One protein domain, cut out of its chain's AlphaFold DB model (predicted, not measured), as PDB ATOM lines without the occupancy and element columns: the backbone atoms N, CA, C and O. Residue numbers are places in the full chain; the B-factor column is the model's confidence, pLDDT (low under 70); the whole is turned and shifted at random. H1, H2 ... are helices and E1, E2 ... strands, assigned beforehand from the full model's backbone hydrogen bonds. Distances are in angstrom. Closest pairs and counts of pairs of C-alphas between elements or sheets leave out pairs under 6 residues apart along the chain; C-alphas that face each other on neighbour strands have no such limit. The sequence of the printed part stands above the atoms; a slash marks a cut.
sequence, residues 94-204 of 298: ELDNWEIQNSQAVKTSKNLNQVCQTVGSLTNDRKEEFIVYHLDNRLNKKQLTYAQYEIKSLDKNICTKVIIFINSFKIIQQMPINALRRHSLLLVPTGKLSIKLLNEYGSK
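Overview. This is residues 94 to 204 of the 298 residues of an uncharacterized protein of Clostridium botulinum (strain 657 / Type Ba4) (UniProt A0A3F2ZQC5). A single strongly twisted, curled sheet of five strands forms the core, with H1 and H2 on one face and H4 on the other, while short H3 only grazes the sheet. The four helices stay clear of one another. The printed part has 111 residues, with four named helices and five named strands in the order E1 H1 E2 E3 H2 E4 H3 E5 H4. The sheet is mixed, with order E1 E2 E3 E4 E5, and the class is mixed, helices and strands. The whole is compact, with a radius of gyration of the C-alphas of 13.4 A and spans of 35 by 33 by 23 A.

Arrangement. E1, residues 98 to 102, is an edge strand and the antiparallel neighbour of E2, residues 120 to 124, with N 99 and O 123 2.8 A apart, within hydrogen-bond range. H1, residues 103 to 109, is on the sheet at a height of 7.3 A over the sheet; its closest C-alpha pair with E2 is Ser 103 and Gly 120, 4.0 A apart. E2 and E3, residues 129 to 135, form an antiparallel hairpin, with N 130 and O 122 within hydrogen-bond range at 2.8 A. E4, residues 161 to 166, is parallel to E3 at 27 degrees, with N 133 and O 163 within range at 2.8 A. H2, residues 141 to 153, is on the same face as H1 and lies over E3 and E4, running along the strands at 3 degrees to E4 on the local plane; its height over the sheet is 10.4 A, and the C-alphas of Leu 135 and Leu 144, the closest of E3 and H2, are 7.7 A apart. E3, H2 and E4 make a strand-helix-strand unit, two parallel neighbour strands with a helix between them in the chain, and its crossover is right-handed. E5, residues 184 to 189, the other edge strand, is parallel to E4 at 17 degrees, with N 164 and O 186 within range at 2.8 A. H3, residues 169 to 174, only grazes the sheet with residues 169 to 172, and E4, H3 and E5 make a second right-handed unit. H4, residues 192 to 203, is on the opposite face from H1 and H2, making three layers, helices on both faces of a sheet. Its height over the sheet is 7.9 A, and its closest C-alpha pair with E5 is Ser 194 and Val 188, 6.1 A apart. In H1, H2, H3 and H4 every O i to N i+4 pair is within hydrogen-bond range.

Along the chain. E1 begins at C-alpha 98 (152.092, 118.236, 44.843). E3 is 19.3 A long from first to last C-alpha, H2 18.2 A, E4 16.3 A and E5 16.0 A. H4 is 17.0 A long and ends at C-alpha 203 (146.356, 117.080, 38.757).

Size, cuts and confidence. The C-alphas of Lys 142 and Lys 204, the two farthest apart, are 36.3 A apart. The printed part has no cut, and no link is long. Mean pLDDT of the printed part is 83.0, and residues 137 to 140 and 176 to 181 are under 70.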
ATOM      1  N   GLU A  94     152.005 127.496  47.463       88.56
ATOM      2  CA  GLU A  94     150.983 127.723  46.429       88.56
ATOM      3  C   GLU A  94     150.766 126.492  45.553       88.56
ATOM      4  O   GLU A  94     149.968 126.560  44.625       88.56
ATOM      5  N   LEU A  95     151.503 125.403  45.794       89.38
ATOM      6  CA  LEU A  95     151.357 124.178  45.026       89.38
ATOM      7  C   LEU A  95     150.317 123.279  45.683       89.38
ATOM      8  O   LEU A  95     150.571 122.673  46.725       89.38
ATOM      9  N   ASP A  96     149.155 123.203  45.047       79.75
ATOM     10  CA  ASP A  96     148.064 122.323  45.437       79.75
ATOM     11  C   ASP A  96     148.266 120.981  44.726       79.75
ATOM     12  O   ASP A  96     148.535 120.954  43.526       79.75
ATOM     13  N   ASN A  97     148.163 119.874  45.464       81.62
ATOM     14  CA  ASN A  97     148.281 118.503  44.937       81.62
ATOM     15  C   ASN A  97     149.682 118.095  44.443       81.62
ATOM     16  O   ASN A  97     149.848 117.261  43.553       81.62
ATOM     17  N   TRP A  98     150.717 118.669  45.053       92.44
ATOM     18  CA  TRP A  98     152.092 118.236  44.843       92.44
ATOM     19  C   TRP A  98     152.680 117.677  46.133       92.44
ATOM     20  O   TRP A  98     152.694 118.339  47.175       92.44
ATOM     21  N   GLU A  99     153.230 116.470  46.063       92.31
ATOM     22  CA  GLU A  99     154.123 115.979  47.099       92.31
ATOM     23  C   GLU A  99     155.482 116.659  46.933       92.31
ATOM     24  O   GLU A  99     156.083 116.660  45.861       92.31
ATOM     25  N   ILE A 100     155.963 117.265  48.015       91.69
ATOM     26  CA  ILE A 100     157.172 118.087  47.989       91.69
ATOM     27  C   ILE A 100     158.245 117.430  48.841       91.69
ATOM     28  O   ILE A 100     158.039 117.257  50.046       91.69
ATOM     29  N   GLN A 101     159.421 117.183  48.279       89.94
ATOM     30  CA  GLN A 101     160.614 116.843  49.057       89.94
ATOM     31  C   GLN A 101     161.596 118.013  49.031       89.94
ATOM     32  O   GLN A 101     161.752 118.704  48.023       89.94
ATOM     33  N   ASN A 102     162.251 118.284  50.161       86.50
ATOM     34  CA  ASN A 102     163.242 119.356  50.229       86.50
ATOM     35  C   ASN A 102     164.582 118.916  49.606       86.50
ATOM     36  O   ASN A 102     164.834 117.732  49.402       86.50
ATOM     37  N   SER A 103     165.461 119.885  49.328       86.38
ATOM     38  CA  SER A 103     166.788 119.649  48.734       86.38
ATOM     39  C   SER A 103     167.590 118.536  49.421       86.38
ATOM     40  O   SER A 103     168.204 117.722  48.738       86.38
ATOM     41  N   GLN A 104     167.586 118.487  50.759       83.69
ATOM     42  CA  GLN A 104     168.378 117.507  51.505       83.69
ATOM     43  C   GLN A 104     167.834 116.092  51.308       83.69
ATOM     44  O   GLN A 104     168.603 115.190  50.990       83.69
ATOM     45  N   ALA A 105     166.517 115.923  51.450       87.00
ATOM     46  CA  ALA A 105     165.851 114.640  51.268       87.00
ATOM     47  C   ALA A 105     166.117 114.072  49.869       87.00
ATOM     48  O   ALA A 105     166.513 112.919  49.753       87.00
ATOM     49  N   VAL A 106     166.006 114.908  48.831       89.25
ATOM     50  CA  VAL A 106     166.269 114.506  47.438       89.25
ATOM     51  C   VAL A 106     167.727 114.126  47.216       89.25
ATOM     52  O   VAL A 106     168.013 113.133  46.556       89.25
ATOM     53  N   LYS A 107     168.673 114.892  47.766       88.94
ATOM     54  CA  LYS A 107     170.102 114.582  47.619       88.94
ATOM     55  C   LYS A 107     170.466 113.253  48.261       88.94
ATOM     56  O   LYS A 107     171.231 112.498  47.672       88.94
ATOM     57  N   THR A 108     169.906 112.978  49.434       87.88
ATOM     58  CA  THR A 108     170.105 111.709  50.131       87.88
ATOM     59  C   THR A 108     169.424 110.557  49.392       87.88
ATOM     60  O   THR A 108     170.080 109.563  49.114       87.88
ATOM     61  N   SER A 109     168.146 110.684  49.018       89.00
ATOM     62  CA  SER A 109     167.394 109.588  48.388       89.00
ATOM     63  C   SER A 109     167.886 109.241  46.981       89.00
ATOM     64  O   SER A 109     167.839 108.079  46.587       89.00
ATOM     65  N   LYS A 110     168.386 110.229  46.230       87.00
ATOM     66  CA  LYS A 110     168.872 110.061  44.851       87.00
ATOM     67  C   LYS A 110     170.401 110.017  44.728       87.00
ATOM     68  O   LYS A 110     170.908 110.093  43.612       87.00
ATOM     69  N   ASN A 111     171.136 109.932  45.842       86.62
ATOM     70  CA  ASN A 111     172.607 109.943  45.877       86.62
ATOM     71  C   ASN A 111     173.236 111.086  45.053       86.62
ATOM     72  O   ASN A 111     174.256 110.918  44.384       86.62
ATOM     73  N   LEU A 112     172.619 112.271  45.082       85.50
ATOM     74  CA  LEU A 112     173.139 113.435  44.371       85.50
ATOM     75  C   LEU A 112     174.295 114.059  45.149       85.50
ATOM     76  O   LEU A 112     174.313 114.080  46.382       85.50
ATOM     77  N   ASN A 113     175.232 114.665  44.421       81.50
ATOM     78  CA  ASN A 113     176.309 115.432  45.032       81.50
ATOM     79  C   ASN A 113     175.734 116.517  45.966       81.50
ATOM     80  O   ASN A 113     174.827 117.258  45.587       81.50
ATOM     81  N   GLN A 114     176.280 116.667  47.172       75.25
ATOM     82  CA  GLN A 114     175.808 117.661  48.139       75.25
ATOM     83  C   GLN A 114     175.911 119.107  47.627       75.25
ATOM     84  O   GLN A 114     175.105 119.955  48.030       75.25
ATOM     85  N   VAL A 115     176.817 119.392  46.681       78.38
ATOM     86  CA  VAL A 115     176.916 120.711  46.027       78.38
ATOM     87  C   VAL A 115     175.862 120.952  44.938       78.38
ATOM     88  O   VAL A 115     175.745 122.081  44.461       78.38
ATOM     89  N   CYS A 116     175.070 119.932  44.581       79.38
ATOM     90  CA  CYS A 116     173.979 120.017  43.609       79.38
ATOM     91  C   CYS A 116     173.036 121.179  43.952       79.38
ATOM     92  O   CYS A 116     172.666 121.396  45.117       79.38
ATOM     93  N   GLN A 117     172.657 121.959  42.943       83.06
ATOM     94  CA  GLN A 117     171.897 123.191  43.144       83.06
ATOM     95  C   GLN A 117     170.395 122.969  43.331       83.06
ATOM     96  O   GLN A 117     169.712 123.937  43.703       83.06
ATOM     97  N   THR A 118     169.913 121.733  43.132       87.06
ATOM     98  CA  THR A 118     168.511 121.341  43.321       87.06
ATOM     99  C   THR A 118     167.942 121.869  44.634       87.06
ATOM    100  O   THR A 118     168.584 121.854  45.693       87.06
ATOM    101  N   VAL A 119     166.712 122.358  44.559       87.75
ATOM    102  CA  VAL A 119     165.976 122.903  45.704       87.75
ATOM    103  C   VAL A 119     164.961 121.910  46.269       87.75
ATOM    104  O   VAL A 119     164.377 122.179  47.320       87.75
ATOM    105  N   GLY A 120     164.799 120.753  45.628       90.25
ATOM    106  CA  GLY A 120     163.882 119.699  46.035       90.25
ATOM    107  C   GLY A 120     163.333 118.921  44.845       90.25
ATOM    108  O   GLY A 120     163.849 119.025  43.730       90.25
ATOM    109  N   SER A 121     162.273 118.167  45.096       93.19
ATOM    110  CA  SER A 121     161.498 117.469  44.075       93.19
ATOM    111  C   SER A 121     160.015 117.719  44.288       93.19
ATOM    112  O   SER A 121     159.570 118.073  45.388       93.19
ATOM    113  N   LEU A 122     159.279 117.582  43.195       94.50
ATOM    114  CA  LEU A 122     157.835 117.681  43.145       94.50
ATOM    115  C   LEU A 122     157.300 116.423  42.473       94.50
ATOM    116  O   LEU A 122     157.712 116.112  41.356       94.50
ATOM    117  N   THR A 123     156.383 115.735  43.139       94.25
ATOM    118  CA  THR A 123     155.656 114.598  42.574       94.25
ATOM    119  C   THR A 123     154.188 114.966  42.480       94.25
ATOM    120  O   THR A 123     153.602 115.408  43.467       94.25
ATOM    121  N   ASN A 124     153.605 114.830  41.293       92.75
ATOM    122  CA  ASN A 124     152.196 115.144  41.077       92.75
ATOM    123  C   ASN A 124     151.275 113.939  41.338       92.75
ATOM    124  O   ASN A 124     151.738 112.813  41.549       92.75
ATOM    125  N   ASP A 125     149.959 114.157  41.282       90.75
ATOM    126  CA  ASP A 125     148.946 113.105  41.471       90.75
ATOM    127  C   ASP A 125     149.093 111.958  40.458       90.75
ATOM    128  O   ASP A 125     148.849 110.792  40.778       90.75
ATOM    129  N   ARG A 126     149.581 112.278  39.252       87.94
ATOM    130  CA  ARG A 126     149.887 111.330  38.167       87.94
ATOM    131  C   ARG A 126     151.184 110.538  38.386       87.94
ATOM    132  O   ARG A 126     151.602 109.806  37.490       87.94
ATOM    133  N   LYS A 127     151.822 110.668  39.556       90.81
ATOM    134  CA  LYS A 127     153.088 110.011  39.936       90.81
ATOM    135  C   LYS A 127     154.281 110.396  39.062       90.81
ATOM    136  O   LYS A 127     155.285 109.690  39.021       90.81
ATOM    137  N   GLU A 128     154.205 111.538  38.390       90.56
ATOM    138  CA  GLU A 128     155.338 112.110  37.682       90.56
ATOM    139  C   GLU A 128     156.222 112.868  38.673       90.56
ATOM    140  O   GLU A 128     155.781 113.826  39.310       90.56
ATOM    141  N   GLU A 129     157.478 112.447  38.781       92.75
ATOM    142  CA  GLU A 129     158.470 113.098  39.631       92.75
ATOM    143  C   GLU A 129     159.336 114.073  38.823       92.75
ATOM    144  O   GLU A 129     159.883 113.727  37.771       92.75
ATOM    145  N   PHE A 130     159.511 115.279  39.358       93.56
ATOM    146  CA  PHE A 130     160.347 116.334  38.803       93.56
ATOM    147  C   PHE A 130     161.433 116.730  39.798       93.56
ATOM    148  O   PHE A 130     161.143 117.064  40.950       93.56
ATOM    149  N   ILE A 131     162.687 116.802  39.344       92.44
ATOM    150  CA  ILE A 131     163.728 117.516  40.094       92.44
ATOM    151  C   ILE A 131     163.533 119.017  39.885       92.44
ATOM    152  O   ILE A 131     163.381 119.490  38.755       92.44
ATOM    153  N   VAL A 132     163.565 119.779  40.978       92.31
ATOM    154  CA  VAL A 132     163.310 121.219  40.952       92.31
ATOM    155  C   VAL A 132     164.592 122.022  41.080       92.31
ATOM    156  O   VAL A 132     165.426 121.799  41.962       92.31
ATOM    157  N   TYR A 133     164.685 123.041  40.237       89.94
ATOM    158  CA  TYR A 133     165.677 124.101  40.284       89.94
ATOM    159  C   TYR A 133     165.008 125.459  40.474       89.94
ATOM    160  O   TYR A 133     163.852 125.673  40.110       89.94
ATOM    161  N   HIS A 134     165.766 126.406  41.022       87.69
ATOM    162  CA  HIS A 134     165.357 127.805  41.103       87.69
ATOM    163  C   HIS A 134     166.444 128.698  40.543       87.69
ATOM    164  O   HIS A 134     167.556 128.728  41.075       87.69
ATOM    165  N   LEU A 135     166.101 129.438  39.495       83.38
ATOM    166  CA  LEU A 135     166.986 130.393  38.860       83.38
ATOM    167  C   LEU A 135     166.489 131.820  39.120       83.38
ATOM    168  O   LEU A 135     165.429 132.243  38.658       83.38
ATOM    169  N   ASP A 136     167.263 132.565  39.906       74.12
ATOM    170  CA  ASP A 136     166.928 133.932  40.301       74.12
ATOM    171  C   ASP A 136     167.539 134.977  39.354       74.12
ATOM    172  O   ASP A 136     168.554 134.753  38.702       74.12
ATOM    173  N   ASN A 137     166.984 136.186  39.342       65.19
ATOM    174  CA  ASN A 137     167.377 137.281  38.444       65.19
ATOM    175  C   ASN A 137     168.796 137.816  38.693       65.19
ATOM    176  O   ASN A 137     169.283 138.656  37.944       65.19
ATOM    177  N   ARG A 138     169.445 137.368  39.772       64.94
ATOM    178  CA  ARG A 138     170.816 137.735  40.146       64.94
ATOM    179  C   ARG A 138     171.854 136.724  39.672       64.94
ATOM    180  O   ARG A 138     173.016 136.853  40.051       64.94
ATOM    181  N   LEU A 139     171.443 135.703  38.922       64.25
ATOM    182  CA  LEU A 139     172.379 134.710  38.426       64.25
ATOM    183  C   LEU A 139     173.385 135.372  37.496       64.25
ATOM    184  O   LEU A 139     173.029 135.980  36.486       64.25
ATOM    185  N   ASN A 140     174.660 135.233  37.838       66.75
ATOM    186  CA  ASN A 140     175.712 135.506  36.876       66.75
ATOM    187  C   ASN A 140     175.756 134.367  35.839       66.75
ATOM    188  O   ASN A 140     175.295 133.252  36.100       66.75
ATOM    189  N   LYS A 141     176.333 134.634  34.659       73.12
ATOM    190  CA  LYS A 141     176.444 133.641  33.571       73.12
ATOM    191  C   LYS A 141     177.011 132.303  34.064       73.12
ATOM    192  O   LYS A 141     176.497 131.256  33.703       73.12
ATOM    193  N   LYS A 142     178.000 132.346  34.965       76.88
ATOM    194  CA  LYS A 142     178.646 131.163  35.549       76.88
ATOM    195  C   LYS A 142     177.656 130.261  36.299       76.88
ATOM    196  O   LYS A 142     177.681 129.050  36.116       76.88
ATOM    197  N   GLN A 143     176.767 130.827  37.116       76.00
ATOM    198  CA  GLN A 143     175.760 130.050  37.847       76.00
ATOM    199  C   GLN A 143     174.726 129.419  36.910       76.00
ATOM    200  O   GLN A 143     174.353 128.267  37.123       76.00
ATOM    201  N   LEU A 144     174.314 130.135  35.859       78.81
ATOM    202  CA  LEU A 144     173.436 129.584  34.826       78.81
ATOM    203  C   LEU A 144     174.109 128.416  34.090       78.81
ATOM    204  O   LEU A 144     173.503 127.356  33.953       78.81
ATOM    205  N   THR A 145     175.374 128.573  33.686       80.12
ATOM    206  CA  THR A 145     176.158 127.511  33.039       80.12
ATOM    207  C   THR A 145     176.304 126.284  33.936       80.12
ATOM    208  O   THR A 145     176.138 125.166  33.458       80.12
ATOM    209  N   TYR A 146     176.559 126.458  35.237       81.00
ATOM    210  CA  TYR A 146     176.616 125.321  36.159       81.00
ATOM    211  C   TYR A 146     175.272 124.617  36.308       81.00
ATOM    212  O   TYR A 146     175.244 123.392  36.276       81.00
ATOM    213  N   ALA A 147     174.171 125.361  36.438       81.44
ATOM    214  CA  ALA A 147     172.843 124.758  36.504       81.44
ATOM    215  C   ALA A 147     172.539 123.965  35.226       81.44
ATOM    216  O   ALA A 147     172.076 122.834  35.306       81.44
ATOM    217  N   GLN A 148     172.865 124.511  34.051       82.44
ATOM    218  CA  GLN A 148     172.718 123.810  32.772       82.44
ATOM    219  C   GLN A 148     173.579 122.546  32.703       82.44
ATOM    220  O   GLN A 148     173.080 121.495  32.311       82.44
ATOM    221  N   TYR A 149     174.851 122.626  33.097       82.50
ATOM    222  CA  TYR A 149     175.745 121.470  33.128       82.50
ATOM    223  C   TYR A 149     175.209 120.376  34.053       82.50
ATOM    224  O   TYR A 149     175.137 119.222  33.648       82.50
ATOM    225  N   GLU A 150     174.776 120.748  35.256       84.88
ATOM    226  CA  GLU A 150     174.202 119.827  36.235       84.88
ATOM    227  C   GLU A 150     172.915 119.178  35.708       84.88
ATOM    228  O   GLU A 150     172.776 117.960  35.721       84.88
ATOM    229  N   ILE A 151     172.001 119.974  35.147       85.81
ATOM    230  CA  ILE A 151     170.766 119.462  34.543       85.81
ATOM    231  C   ILE A 151     171.069 118.556  33.352       85.81
ATOM    232  O   ILE A 151     170.324 117.612  33.109       85.81
ATOM    233  N   LYS A 152     172.141 118.801  32.599       81.06
ATOM    234  CA  LYS A 152     172.566 117.933  31.495       81.06
ATOM    235  C   LYS A 152     173.201 116.637  32.000       81.06
ATOM    236  O   LYS A 152     172.980 115.597  31.387       81.06
ATOM    237  N   SER A 153     173.949 116.686  33.101       80.00
ATOM    238  CA  SER A 153     174.687 115.547  33.653       80.00
ATOM    239  C   SER A 153     173.875 114.651  34.588       80.00
ATOM    240  O   SER A 153     174.334 113.553  34.889       80.00
ATOM    241  N   LEU A 154     172.682 115.070  35.031       80.94
ATOM    242  CA  LEU A 154     171.780 114.212  35.810       80.94
ATOM    243  C   LEU A 154     171.539 112.877  35.077       80.94
ATOM    244  O   LEU A 154     171.131 112.855  33.915       80.94
ATOM    245  N   ASP A 155     171.748 111.749  35.743       76.88
ATOM    246  CA  ASP A 155     171.481 110.448  35.130       76.88
ATOM    247  C   ASP A 155     169.987 110.341  34.754       76.88
ATOM    248  O   ASP A 155     169.102 110.773  35.500       76.88
ATOM    249  N   LYS A 156     169.689 109.786  33.576       73.25
ATOM    250  CA  LYS A 156     168.309 109.517  33.148       73.25
ATOM    251  C   LYS A 156     167.614 108.519  34.077       73.25
ATOM    252  O   LYS A 156     166.404 108.627  34.243       73.25
ATOM    253  N   ASN A 157     168.371 107.625  34.713       73.38
ATOM    254  CA  ASN A 157     167.870 106.685  35.716       73.38
ATOM    255  C   ASN A 157     167.491 107.377  37.036       73.38
ATOM    256  O   ASN A 157     166.699 106.846  37.805       73.38
ATOM    257  N   ILE A 158     168.037 108.570  37.298       75.56
ATOM    258  CA  ILE A 158     167.742 109.356  38.503       75.56
ATOM    259  C   ILE A 158     166.473 110.193  38.315       75.56
ATOM    260  O   ILE A 158     165.631 110.267  39.215       75.56
ATOM    261  N   CYS A 159     166.364 110.884  37.176       77.06
ATOM    262  CA  CYS A 159     165.170 111.640  36.818       77.06
ATOM    263  C   CYS A 159     165.156 112.026  35.335       77.06
ATOM    264  O   CYS A 159     166.144 112.505  34.763       77.06
ATOM    265  N   THR A 160     163.986 111.895  34.722       83.25
ATOM    266  CA  THR A 160     163.754 112.249  33.321       83.25
ATOM    267  C   THR A 160     163.112 113.623  33.139       83.25
ATOM    268  O   THR A 160     163.140 114.136  32.013       83.25
ATOM    269  N   LYS A 161     162.585 114.230  34.215       90.69
ATOM    270  CA  LYS A 161     161.804 115.474  34.180       90.69
ATOM    271  C   LYS A 161     162.344 116.537  35.134       90.69
ATOM    272  O   LYS A 161     162.723 116.258  36.269       90.69
ATOM    273  N   VAL A 162     162.375 117.783  34.678       92.06
ATOM    274  CA  VAL A 162     162.920 118.903  35.454       92.06
ATOM    275  C   VAL A 162     161.948 120.074  35.437       92.06
ATOM    276  O   VAL A 162     161.441 120.437  34.379       92.06
ATOM    277  N   ILE A 163     161.730 120.695  36.598       93.50
ATOM    278  CA  ILE A 163     161.071 122.002  36.711       93.50
ATOM    279  C   ILE A 163     162.117 123.033  37.106       93.50
ATOM    280  O   ILE A 163     162.869 122.856  38.066       93.50
ATOM    281  N   ILE A 164     162.140 124.150  36.393       91.19
ATOM    282  CA  ILE A 164     162.997 125.286  36.696       91.19
ATOM    283  C   ILE A 164     162.107 126.489  36.964       91.19
ATOM    284  O   ILE A 164     161.552 127.097  36.047       91.19
ATOM    285  N   PHE A 165     162.002 126.864  38.235       91.12
ATOM    286  CA  PHE A 165     161.339 128.102  38.610       91.12
ATOM    287  C   PHE A 165     162.217 129.298  38.255       91.12
ATOM    288  O   PHE A 165     163.389 129.348  38.640       91.12
ATOM    289  N   ILE A 166     161.641 130.282  37.572       87.56
ATOM    290  CA  ILE A 166     162.349 131.484  37.119       87.56
ATOM    291  C   ILE A 166     161.641 132.760  37.574       87.56
ATOM    292  O   ILE A 166     160.415 132.850  37.605       87.56
ATOM    293  N   ASN A 167     162.422 133.787  37.899       80.50
ATOM    294  CA  ASN A 167     161.892 135.084  38.336       80.50
ATOM    295  C   ASN A 167     161.846 136.136  37.211       80.50
ATOM    296  O   ASN A 167     161.440 137.275  37.452       80.50
ATOM    297  N   SER A 168     162.295 135.796  35.998       77.19
ATOM    298  CA  SER A 168     162.322 136.704  34.850       77.19
ATOM    299  C   SER A 168     162.346 135.945  33.530       77.19
ATOM    300  O   SER A 168     163.125 135.008  33.360       77.19
ATOM    301  N   PHE A 169     161.575 136.439  32.560       74.56
ATOM    302  CA  PHE A 169     161.607 135.973  31.171       74.56
ATOM    303  C   PHE A 169     162.977 136.147  30.501       74.56
ATOM    304  O   PHE A 169     163.301 135.401  29.583       74.56
ATOM    305  N   LYS A 170     163.833 137.056  30.991       75.81
ATOM    306  CA  LYS A 170     165.209 137.197  30.478       75.81
ATOM    307  C   LYS A 170     166.029 135.915  30.646       75.81
ATOM    308  O   LYS A 170     166.898 135.646  29.828       75.81
ATOM    309  N   ILE A 171     165.746 135.120  31.683       74.38
ATOM    310  CA  ILE A 171     166.425 133.836  31.915       74.38
ATOM    311  C   ILE A 171     166.056 132.838  30.812       74.38
ATOM    312  O   ILE A 171     166.917 132.093  30.363       74.38
ATOM    313  N   ILE A 172     164.813 132.877  30.319       72.88
ATOM    314  CA  ILE A 172     164.332 132.002  29.240       72.88
ATOM    315  C   ILE A 172     165.136 132.239  27.965       72.88
ATOM    316  O   ILE A 172     165.602 131.292  27.348       72.88
ATOM    317  N   GLN A 173     165.373 133.505  27.614       71.44
ATOM    318  CA  GLN A 173     166.175 133.874  26.440       71.44
ATOM    319  C   GLN A 173     167.644 133.434  26.550       71.44
ATOM    320  O   GLN A 173     168.326 133.296  25.542       71.44
ATOM    321  N   GLN A 174     168.142 133.232  27.771       75.00
ATOM    322  CA  GLN A 174     169.518 132.808  28.038       75.00
ATOM    323  C   GLN A 174     169.658 131.289  28.184       75.00
ATOM    324  O   GLN A 174     170.781 130.792  28.302       75.00
ATOM    325  N   MET A 175     168.549 130.544  28.203       72.00
ATOM    326  CA  MET A 175     168.559 129.087  28.192       72.00
ATOM    327  C   MET A 175     168.416 128.596  26.747       72.00
ATOM    328  O   MET A 175     167.321 128.666  26.192       72.00
ATOM    329  N   PRO A 176     169.500 128.112  26.115       65.69
ATOM    330  CA  PRO A 176     169.410 127.553  24.774       65.69
ATOM    331  C   PRO A 176     168.504 126.318  24.784       65.69
ATOM    332  O   PRO A 176     168.703 125.410  25.596       65.69
ATOM    333  N   ILE A 177     167.543 126.286  23.857       63.53
ATOM    334  CA  ILE A 177     166.559 125.200  23.728       63.53
ATOM    335  C   ILE A 177     167.249 123.845  23.513       63.53
ATOM    336  O   ILE A 177     166.810 122.833  24.032       63.53
ATOM    337  N   ASN A 178     168.403 123.859  22.850       63.53
ATOM    338  CA  ASN A 178     169.087 122.684  22.315       63.53
ATOM    339  C   ASN A 178     170.069 122.037  23.318       63.53
ATOM    340  O   ASN A 178     170.846 121.149  22.961       63.53
ATOM    341  N   ALA A 179     170.176 122.560  24.545       54.84
ATOM    342  CA  ALA A 179     171.293 122.220  25.433       54.84
ATOM    343  C   ALA A 179     170.991 121.120  26.457       54.84
ATOM    344  O   ALA A 179     171.933 120.573  27.043       54.84
ATOM    345  N   LEU A 180     169.718 120.786  26.691       64.12
ATOM    346  CA  LEU A 180     169.289 119.999  27.848       64.12
ATOM    347  C   LEU A 180     168.426 118.808  27.411       64.12
ATOM    348  O   LEU A 180     167.203 118.861  27.458       64.12
ATOM    349  N   ARG A 181     169.079 117.698  27.038       65.62
ATOM    350  CA  ARG A 181     168.411 116.435  26.676       65.62
ATOM    351  C   ARG A 181     167.649 115.846  27.873       65.62
ATOM    352  O   ARG A 181     168.226 115.106  28.672       65.62
ATOM    353  N   ARG A 182     166.356 116.150  27.992       74.00
ATOM    354  CA  ARG A 182     165.423 115.603  28.996       74.00
ATOM    355  C   ARG A 182     164.118 115.185  28.326       74.00
ATOM    356  O   ARG A 182     163.833 115.638  27.228       74.00
ATOM    357  N   HIS A 183     163.340 114.322  28.982       75.12
ATOM    358  CA  HIS A 183     162.009 113.962  28.473       75.12
ATOM    359  C   HIS A 183     161.021 115.117  28.662       75.12
ATOM    360  O   HIS A 183     160.162 115.325  27.819       75.12
ATOM    361  N   SER A 184     161.167 115.879  29.749       83.25
ATOM    362  CA  SER A 184     160.459 117.144  29.939       83.25
ATOM    363  C   SER A 184     161.331 118.112  30.733       83.25
ATOM    364  O   SER A 184     161.973 117.728  31.720       83.25
ATOM    365  N   LEU A 185     161.379 119.367  30.291       90.44
ATOM    366  CA  LEU A 185     162.044 120.446  31.017       90.44
ATOM    367  C   LEU A 185     161.145 121.676  31.029       90.44
ATOM    368  O   LEU A 185     161.107 122.448  30.072       90.44
ATOM    369  N   LEU A 186     160.429 121.852  32.135       92.00
ATOM    370  CA  LEU A 186     159.463 122.924  32.316       92.00
ATOM    371  C   LEU A 186     160.145 124.166  32.889       92.00
ATOM    372  O   LEU A 186     160.657 124.152  34.011       92.00
ATOM    373  N   LEU A 187     160.102 125.268  32.149       90.38
ATOM    374  CA  LEU A 187     160.417 126.596  32.665       90.38
ATOM    375  C   LEU A 187     159.146 127.242  33.206       90.38
ATOM    376  O   LEU A 187     158.216 127.542  32.459       90.38
ATOM    377  N   VAL A 188     159.118 127.485  34.514       91.44
ATOM    378  CA  VAL A 188     157.929 127.993  35.204       91.44
ATOM    379  C   VAL A 188     158.228 129.360  35.815       91.44
ATOM    380  O   VAL A 188     158.902 129.453  36.848       91.44
ATOM    381  N   PRO A 189     157.739 130.458  35.213       88.38
ATOM    382  CA  PRO A 189     157.754 131.758  35.864       88.38
ATOM    383  C   PRO A 189     157.070 131.699  37.230       88.38
ATOM    384  O   PRO A 189     156.036 131.064  37.393       88.38
ATOM    385  N   THR A 190     157.598 132.398  38.230       87.00
ATOM    386  CA  THR A 190     157.026 132.367  39.589       87.00
ATOM    387  C   THR A 190     155.786 133.257  39.758       87.00
ATOM    388  O   THR A 190     155.360 133.516  40.885       87.00
ATOM    389  N   GLY A 191     155.199 133.745  38.661       84.56
ATOM    390  CA  GLY A 191     153.966 134.534  38.656       84.56
ATOM    391  C   GLY A 191     152.711 133.679  38.868       84.56
ATOM    392  O   GLY A 191     152.704 132.490  38.558       84.56
ATOM    393  N   LYS A 192     151.629 134.297  39.362       84.06
ATOM    394  CA  LYS A 192     150.389 133.599  39.757       84.06
ATOM    395  C   LYS A 192     149.811 132.689  38.668       84.06
ATOM    396  O   LYS A 192     149.433 131.564  38.964       84.06
ATOM    397  N   LEU A 193     149.751 133.160  37.418       85.56
ATOM    398  CA  LEU A 193     149.190 132.384  36.308       85.56
ATOM    399  C   LEU A 193     149.987 131.098  36.045       85.56
ATOM    400  O   LEU A 193     149.399 130.033  35.923       85.56
ATOM    401  N   SER A 194     151.317 131.189  36.007       88.44
ATOM    402  CA  SER A 194     152.202 130.045  35.772       88.44
ATOM    403  C   SER A 194     152.153 129.024  36.908       88.44
ATOM    404  O   SER A 194     152.163 127.829  36.637       88.44
ATOM    405  N   ILE A 195     152.037 129.475  38.161       90.00
ATOM    406  CA  ILE A 195     151.818 128.573  39.301       90.00
ATOM    407  C   ILE A 195     150.443 127.901  39.210       90.00
ATOM    408  O   ILE A 195     150.353 126.690  39.371       90.00
ATOM    409  N   LYS A 196     149.387 128.648  38.853       89.62
ATOM    410  CA  LYS A 196     148.046 128.079  38.641       89.62
ATOM    411  C   LYS A 196     148.056 127.000  37.552       89.62
ATOM    412  O   LYS A 196     147.481 125.939  37.746       89.62
ATOM    413  N   LEU A 197     148.724 127.259  36.428       89.62
ATOM    414  CA  LEU A 197     148.895 126.287  35.343       89.62
ATOM    415  C   LEU A 197     149.694 125.062  35.783       89.62
ATOM    416  O   LEU A 197     149.361 123.954  35.382       89.62
ATOM    417  N   LEU A 198     150.730 125.248  36.605       92.62
ATOM    418  CA  LEU A 198     151.502 124.135  37.144       92.62
ATOM    419  C   LEU A 198     150.652 123.255  38.075       92.62
ATOM    420  O   LEU A 198     150.747 122.037  37.980       92.62
ATOM    421  N   ASN A 199     149.794 123.830  38.924       91.62
ATOM    422  CA  ASN A 199     148.863 123.046  39.752       91.62
ATOM    423  C   ASN A 199     147.904 122.226  38.893       91.62
ATOM    424  O   ASN A 199     147.749 121.030  39.120       91.62
ATOM    425  N   GLU A 200     147.316 122.838  37.864       89.56
ATOM    426  CA  GLU A 200     146.437 122.095  36.960       89.56
ATOM    427  C   GLU A 200     147.188 121.008  36.193       89.56
ATOM    428  O   GLU A 200     146.704 119.887  36.119       89.56
ATOM    429  N   TYR A 201     148.390 121.297  35.691       89.69
ATOM    430  CA  TYR A 201     149.254 120.288  35.077       89.69
ATOM    431  C   TYR A 201     149.549 119.119  36.036       89.69
ATOM    432  O   TYR A 201     149.638 117.967  35.613       89.69
ATOM    433  N   GLY A 202     149.702 119.401  37.333       88.44
ATOM    434  CA  GLY A 202     149.932 118.386  38.358       88.44
ATOM    435  C   GLY A 202     148.762 117.411  38.510       88.44
ATOM    436  O   GLY A 202     148.966 116.198  38.562       88.44
ATOM    437  N   SER A 203     147.536 117.920  38.527       86.44
ATOM    438  CA  SER A 203     146.356 117.080  38.757       86.44
ATOM    439  C   SER A 203     145.763 116.469  37.486       86.44
ATOM    440  O   SER A 203     145.058 115.465  37.569       86.44
ATOM    441  N   LYS A 204     146.014 117.041  36.304       85.88
ATOM    442  CA  LYS A 204     145.366 116.618  35.052       85.88
ATOM    443  C   LYS A 204     146.166 116.981  33.805       85.88
ATOM    444  O   LYS A 204     147.084 117.795  33.828       85.88
TER     445      LYS A 204